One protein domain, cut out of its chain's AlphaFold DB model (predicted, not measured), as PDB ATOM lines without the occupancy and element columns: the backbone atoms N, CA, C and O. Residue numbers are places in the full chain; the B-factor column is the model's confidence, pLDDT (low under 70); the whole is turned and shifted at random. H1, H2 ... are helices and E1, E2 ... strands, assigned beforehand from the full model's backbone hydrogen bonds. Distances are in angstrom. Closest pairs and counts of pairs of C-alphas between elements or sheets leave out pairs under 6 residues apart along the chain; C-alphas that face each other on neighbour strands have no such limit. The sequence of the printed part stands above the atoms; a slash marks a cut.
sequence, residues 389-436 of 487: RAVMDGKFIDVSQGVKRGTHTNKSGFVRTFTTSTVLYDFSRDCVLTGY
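This is residues 389 to 436 of the 487 residues of the protein "Hypothetical protein" of Symbiodinium sp. KB8 (UniProt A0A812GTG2). With little regular structure, this is a small loop-rich domain: the short two-strand hairpin of E1 and E2 is joined by a long wandering loop, residues 399 to 423, and a one-turn helix, H1, comes before it. Residues 431 to 432, near the last printed residue, fold back beside E2. The 48 printed residues include H1, E1 and E2 in that order, 10 residues in named elements, class mixed. The whole is compact, radius of gyration of the C-alphas 10.2 A, spans 29 by 23 by 18 A.

H1, residues 389 to 392, begins at C-alpha 389 (-30.260, -15.385, -5.440). E1 is residues 396 to 398, 6.8 A long. E2, residues 424 to 426, 6.6 A long, ends at C-alpha 426 (-24.047, -14.599, 2.954).

E1 and E2 form an antiparallel hairpin at 154 degrees; N 425 and O 397 are within hydrogen-bond range at 2.8 A. Residues 425 to 426 of E2 also pair antiparallel with residues 431 to 432. H1 and E2 are apart. H1 is too short for an O i to N i+4 pair; its one O i to N i+3 pair is within range.

The farthest C-alphas, of Ala 390 and Thr 420, are 29.4 A apart. The printed part has no cut. The link from H1 to E1 is tight, that from E1 to E2 long. Residues 402 to 407 and 411 to 414 have pLDDT under 70.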
ATOM      1  N   ARG A 389     -30.767 -14.348  -6.344       70.38
ATOM      2  CA  ARG A 389     -30.260 -15.385  -5.440       70.38
ATOM      3  C   ARG A 389     -29.383 -16.366  -6.207       70.38
ATOM      4  O   ARG A 389     -28.245 -16.574  -5.812       70.38
ATOM      5  N   ALA A 390     -29.821 -16.856  -7.367       73.25
ATOM      6  CA  ALA A 390     -28.983 -17.726  -8.202       73.25
ATOM      7  C   ALA A 390     -27.689 -17.046  -8.702       73.25
ATOM      8  O   ALA A 390     -26.665 -17.705  -8.873       73.25
ATOM      9  N   VAL A 391     -27.705 -15.731  -8.949       74.69
ATOM     10  CA  VAL A 391     -26.507 -14.969  -9.354       74.69
ATOM     11  C   VAL A 391     -25.581 -14.674  -8.172       74.69
ATOM     12  O   VAL A 391     -24.368 -14.522  -8.372       74.69
ATOM     13  N   MET A 392     -26.138 -14.538  -6.972       76.19
ATOM     14  CA  MET A 392     -25.423 -14.177  -5.752       76.19
ATOM     15  C   MET A 392     -25.067 -15.380  -4.879       76.19
ATOM     16  O   MET A 392     -24.301 -15.205  -3.941       76.19
ATOM     17  N   ASP A 393     -25.528 -16.583  -5.214       78.69
ATOM     18  CA  ASP A 393     -25.148 -17.813  -4.524       78.69
ATOM     19  C   ASP A 393     -23.615 -17.948  -4.448       78.69
ATOM     20  O   ASP A 393     -22.894 -17.804  -5.444       78.69
ATOM     21  N   GLY A 394     -23.115 -18.155  -3.231       72.75
ATOM     22  CA  GLY A 394     -21.698 -18.237  -2.885       72.75
ATOM     23  C   GLY A 394     -20.981 -16.891  -2.795       72.75
ATOM     24  O   GLY A 394     -19.753 -16.869  -2.713       72.75
ATOM     25  N   LYS A 395     -21.704 -15.767  -2.851       79.94
ATOM     26  CA  LYS A 395     -21.139 -14.422  -2.712       79.94
ATOM     27  C   LYS A 395     -21.526 -13.798  -1.388       79.94
ATOM     28  O   LYS A 395     -22.627 -13.993  -0.881       79.94
ATOM     29  N   PHE A 396     -20.631 -12.941  -0.919       84.12
ATOM     30  CA  PHE A 396     -20.864 -12.100   0.243       84.12
ATOM     31  C   PHE A 396     -21.046 -10.659  -0.208       84.12
ATOM     32  O   PHE A 396     -20.412 -10.224  -1.178       84.12
ATOM     33  N   ILE A 397     -21.898  -9.915   0.490       84.56
ATOM     34  CA  ILE A 397     -22.046  -8.470   0.309       84.56
ATOM     35  C   ILE A 397     -21.908  -7.766   1.652       84.56
ATOM     36  O   ILE A 397     -22.546  -8.157   2.623       84.56
ATOM     37  N   ASP A 398     -21.082  -6.725   1.716       84.94
ATOM     38  CA  ASP A 398     -21.085  -5.833   2.876       84.94
ATOM     39  C   ASP A 398     -22.281  -4.876   2.764       84.94
ATOM     40  O   ASP A 398     -22.252  -3.935   1.957       84.94
ATOM     41  N   VAL A 399     -23.333  -5.151   3.544       84.56
ATOM     42  CA  VAL A 399     -24.590  -4.382   3.587       84.56
ATOM     43  C   VAL A 399     -24.481  -3.109   4.429       84.56
ATOM     44  O   VAL A 399     -25.350  -2.246   4.355       84.56
ATOM     45  N   SER A 400     -23.385  -2.930   5.176       77.75
ATOM     46  CA  SER A 400     -23.110  -1.675   5.892       77.75
ATOM     47  C   SER A 400     -22.710  -0.528   4.961       77.75
ATOM     48  O   SER A 400     -22.665   0.641   5.349       77.75
ATOM     49  N   GLN A 401     -22.376  -0.858   3.714       70.56
ATOM     50  CA  GLN A 401     -21.854   0.070   2.732       70.56
ATOM     51  C   GLN A 401     -22.870   0.277   1.613       70.56
ATOM     52  O   GLN A 401     -23.478  -0.660   1.106       70.56
ATOM     53  N   GLY A 402     -22.999   1.517   1.139       61.97
ATOM     54  CA  GLY A 402     -23.859   1.801  -0.007       61.97
ATOM     55  C   GLY A 402     -23.450   0.989  -1.243       61.97
ATOM     56  O   GLY A 402     -22.288   1.022  -1.651       61.97
ATOM     57  N   VAL A 403     -24.425   0.350  -1.891       60.00
ATOM     58  CA  VAL A 403     -24.304  -0.561  -3.055       60.00
ATOM     59  C   VAL A 403     -23.371  -0.041  -4.164       60.00
ATOM     60  O   VAL A 403     -22.645  -0.802  -4.807       60.00
ATOM     61  N   LYS A 404     -23.306   1.285  -4.349       60.62
ATOM     62  CA  LYS A 404     -22.403   1.960  -5.303       60.62
ATOM     63  C   LYS A 404     -20.910   1.714  -5.048       60.62
ATOM     64  O   LYS A 404     -20.110   1.936  -5.952       60.62
ATOM     65  N   ARG A 405     -20.516   1.280  -3.848       63.50
ATOM     66  CA  ARG A 405     -19.115   1.019  -3.479       63.50
ATOM     67  C   ARG A 405     -18.599  -0.333  -3.990       63.50
ATOM     68  O   ARG A 405     -17.400  -0.599  -3.872       63.50
ATOM     69  N   GLY A 406     -19.462  -1.158  -4.597       63.28
ATOM     70  CA  GLY A 406     -19.084  -2.458  -5.159       63.28
ATOM     71  C   GLY A 406     -18.621  -3.428  -4.075       63.28
ATOM     72  O   GLY A 406     -17.559  -4.027  -4.194       63.28
ATOM     73  N   THR A 407     -19.389  -3.516  -2.993       66.12
ATOM     74  CA  THR A 407     -19.045  -4.219  -1.748       66.12
ATOM     75  C   THR A 407     -19.355  -5.713  -1.765       66.12
ATOM     76  O   THR A 407     -19.478  -6.332  -0.715       66.12
ATOM     77  N   HIS A 408     -19.474  -6.302  -2.952       75.62
ATOM     78  CA  HIS A 408     -19.632  -7.740  -3.119       75.62
ATOM     79  C   HIS A 408     -18.278  -8.411  -3.349       75.62
ATOM     80  O   HIS A 408     -17.337  -7.780  -3.848       75.62
ATOM     81  N   THR A 409     -18.193  -9.705  -3.043       75.38
ATOM     82  CA  THR A 409     -17.042 -10.530  -3.428       75.38
ATOM     83  C   THR A 409     -16.765 -10.407  -4.918       75.38
ATOM     84  O   THR A 409     -17.684 -10.469  -5.743       75.38
ATOM     85  N   ASN A 410     -15.496 -10.231  -5.286       73.06
ATOM     86  CA  ASN A 410     -15.123 -10.085  -6.691       73.06
ATOM     87  C   ASN A 410     -15.374 -11.393  -7.483       73.06
ATOM     88  O   ASN A 410     -15.765 -12.418  -6.929       73.06
ATOM     89  N   LYS A 411     -15.149 -11.387  -8.806       67.81
ATOM     90  CA  LYS A 411     -15.360 -12.582  -9.658       67.81
ATOM     91  C   LYS A 411     -14.541 -13.807  -9.233       67.81
ATOM     92  O   LYS A 411     -14.879 -14.916  -9.637       67.81
ATOM     93  N   SER A 412     -13.474 -13.587  -8.476       63.62
ATOM     94  CA  SER A 412     -12.594 -14.626  -7.962       63.62
ATOM     95  C   SER A 412     -12.969 -15.064  -6.541       63.62
ATOM     96  O   SER A 412     -12.287 -15.928  -6.011       63.62
ATOM     97  N   GLY A 413     -14.040 -14.517  -5.949       66.75
ATOM     98  CA  GLY A 413     -14.563 -14.902  -4.633       66.75
ATOM     99  C   GLY A 413     -13.947 -14.157  -3.449       66.75
ATOM    100  O   GLY A 413     -14.202 -14.526  -2.311       66.75
ATOM    101  N   PHE A 414     -13.148 -13.112  -3.673       67.56
ATOM    102  CA  PHE A 414     -12.446 -12.452  -2.571       67.56
ATOM    103  C   PHE A 414     -13.269 -11.359  -1.890       67.56
ATOM    104  O   PHE A 414     -13.851 -10.502  -2.570       67.56
ATOM    105  N   VAL A 415     -13.257 -11.361  -0.554       71.81
ATOM    106  CA  VAL A 415     -13.857 -10.313   0.285       71.81
ATOM    107  C   VAL A 415     -12.871  -9.158   0.470       71.81
ATOM    108  O   VAL A 415     -11.652  -9.332   0.438       71.81
ATOM    109  N   ARG A 416     -13.393  -7.940   0.620       77.06
ATOM    110  CA  ARG A 416     -12.582  -6.758   0.944       77.06
ATOM    111  C   ARG A 416     -12.212  -6.743   2.428       77.06
ATOM    112  O   ARG A 416     -12.846  -7.425   3.216       77.06
ATOM    113  N   THR A 417     -11.221  -5.927   2.786       78.81
ATOM    114  CA  THR A 417     -10.852  -5.644   4.180       78.81
ATOM    115  C   THR A 417     -12.068  -5.204   4.989       78.81
ATOM    116  O   THR A 417     -12.856  -4.383   4.505       78.81
ATOM    117  N   PHE A 418     -12.205  -5.739   6.198       85.69
ATOM    118  CA  PHE A 418     -13.297  -5.382   7.093       85.69
ATOM    119  C   PHE A 418     -13.010  -4.046   7.772       85.69
ATOM    120  O   PHE A 418     -11.880  -3.567   7.834       85.69
ATOM    121  N   THR A 419     -14.076  -3.417   8.235       84.69
ATOM    122  CA  THR A 419     -14.031  -2.244   9.102       84.69
ATOM    123  C   THR A 419     -14.915  -2.510  10.310       84.69
ATOM    124  O   THR A 419     -15.745  -3.417  10.278       84.69
ATOM    125  N   THR A 420     -14.811  -1.687  11.350       85.31
ATOM    126  CA  THR A 420     -15.668  -1.787  12.545       85.31
ATOM    127  C   THR A 420     -17.167  -1.743  12.247       85.31
ATOM    128  O   THR A 420     -17.960  -2.230  13.047       85.31
ATOM    129  N   SER A 421     -17.572  -1.164  11.112       85.62
ATOM    130  CA  SER A 421     -18.973  -1.126  10.693       85.62
ATOM    131  C   SER A 421     -19.351  -2.211   9.689       85.62
ATOM    132  O   SER A 421     -20.511  -2.246   9.307       85.62
ATOM    133  N   THR A 422     -18.420  -3.055   9.229       87.44
ATOM    134  CA  THR A 422     -18.694  -4.083   8.214       87.44
ATOM    135  C   THR A 422     -19.779  -5.043   8.686       87.44
ATOM    136  O   THR A 422     -19.713  -5.561   9.794       87.44
ATOM    137  N   VAL A 423     -20.764  -5.301   7.825       88.19
ATOM    138  CA  VAL A 423     -21.825  -6.291   8.046       88.19
ATOM    139  C   VAL A 423     -21.905  -7.137   6.786       88.19
ATOM    140  O   VAL A 423     -22.405  -6.677   5.763       88.19
ATOM    141  N   LEU A 424     -21.368  -8.354   6.831       88.00
ATOM    142  CA  LEU A 424     -21.349  -9.246   5.675       88.00
ATOM    143  C   LEU A 424     -22.603 -10.112   5.643       88.00
ATOM    144  O   LEU A 424     -22.903 -10.794   6.614       88.00
ATOM    145  N   TYR A 425     -23.303 -10.109   4.516       85.94
ATOM    146  CA  TYR A 425     -24.423 -11.000   4.237       85.94
ATOM    147  C   TYR A 425     -23.977 -12.137   3.318       85.94
ATOM    148  O   TYR A 425     -23.370 -11.879   2.276       85.94
ATOM    149  N   ASP A 426     -24.289 -13.370   3.702       85.50
ATOM    150  CA  ASP A 426     -24.047 -14.599   2.954       85.50
ATOM    151  C   ASP A 426     -25.324 -15.013   2.209       85.50
ATOM    152  O   ASP A 426     -26.289 -15.493   2.806       85.50
ATOM    153  N   PHE A 427     -25.324 -14.859   0.884       81.69
ATOM    154  CA  PHE A 427     -26.482 -15.207   0.056       81.69
ATOM    155  C   PHE A 427     -26.764 -16.709  -0.024       81.69
ATOM    156  O   PHE A 427     -27.884 -17.083  -0.365       81.69
ATOM    157  N   SER A 428     -25.787 -17.574   0.262       80.81
ATOM    158  CA  SER A 428     -26.013 -19.023   0.260       80.81
ATOM    159  C   SER A 428     -26.744 -19.488   1.512       80.81
ATOM    160  O   SER A 428     -27.495 -20.461   1.451       80.81
ATOM    161  N   ARG A 429     -26.508 -18.821   2.646       83.00
ATOM    162  CA  ARG A 429     -27.152 -19.139   3.927       83.00
ATOM    163  C   ARG A 429     -28.335 -18.242   4.260       83.00
ATOM    164  O   ARG A 429     -29.051 -18.538   5.209       83.00
ATOM    165  N   ASP A 430     -28.546 -17.194   3.465       83.06
ATOM    166  CA  ASP A 430     -29.582 -16.185   3.688       83.06
ATOM    167  C   ASP A 430     -29.444 -15.564   5.095       83.06
ATOM    168  O   ASP A 430     -30.416 -15.425   5.831       83.06
ATOM    169  N   CYS A 431     -28.206 -15.254   5.508       85.69
ATOM    170  CA  CYS A 431     -27.907 -14.763   6.856       85.69
ATOM    171  C   CYS A 431     -26.753 -13.749   6.884       85.69
ATOM    172  O   CYS A 431     -25.922 -13.686   5.977       85.69
ATOM    173  N   VAL A 432     -26.676 -12.960   7.960       87.81
ATOM    174  CA  VAL A 432     -25.508 -12.117   8.257       87.81
ATOM    175  C   VAL A 432     -24.455 -12.920   9.006       87.81
ATOM    176  O   VAL A 432     -24.790 -13.743   9.855       87.81
ATOM    177  N   LEU A 433     -23.187 -12.662   8.690       87.88
ATOM    178  CA  LEU A 433     -22.061 -13.259   9.389       87.88
ATOM    179  C   LEU A 433     -21.941 -12.737  10.815       87.88
ATOM    180  O   LEU A 433     -22.059 -11.531  11.068       87.88
ATOM    181  N   THR A 434     -21.621 -13.648  11.727       93.19
ATOM    182  CA  THR A 434     -21.247 -13.280  13.091       93.19
ATOM    183  C   THR A 434     -19.840 -12.670  13.131       93.19
ATOM    184  O   THR A 434     -19.035 -12.833  12.210       93.19
ATOM    185  N   GLY A 435     -19.506 -11.957  14.203       92.44
ATOM    186  CA  GLY A 435     -18.185 -11.403  14.455       92.44
ATOM    187  C   GLY A 435     -17.151 -12.515  14.562       92.44
ATOM    188  O   GLY A 435     -16.047 -12.377  14.045       92.44
ATOM    189  N   TYR A 436     -17.539 -13.654  15.138       93.69
ATOM    190  CA  TYR A 436     -16.705 -14.846  15.172       93.69
ATOM    191  C   TYR A 436     -16.418 -15.399  13.767       93.69
ATOM    192  O   TYR A 436     -15.266 -15.644  13.420       93.69
TER     193      TYR A 436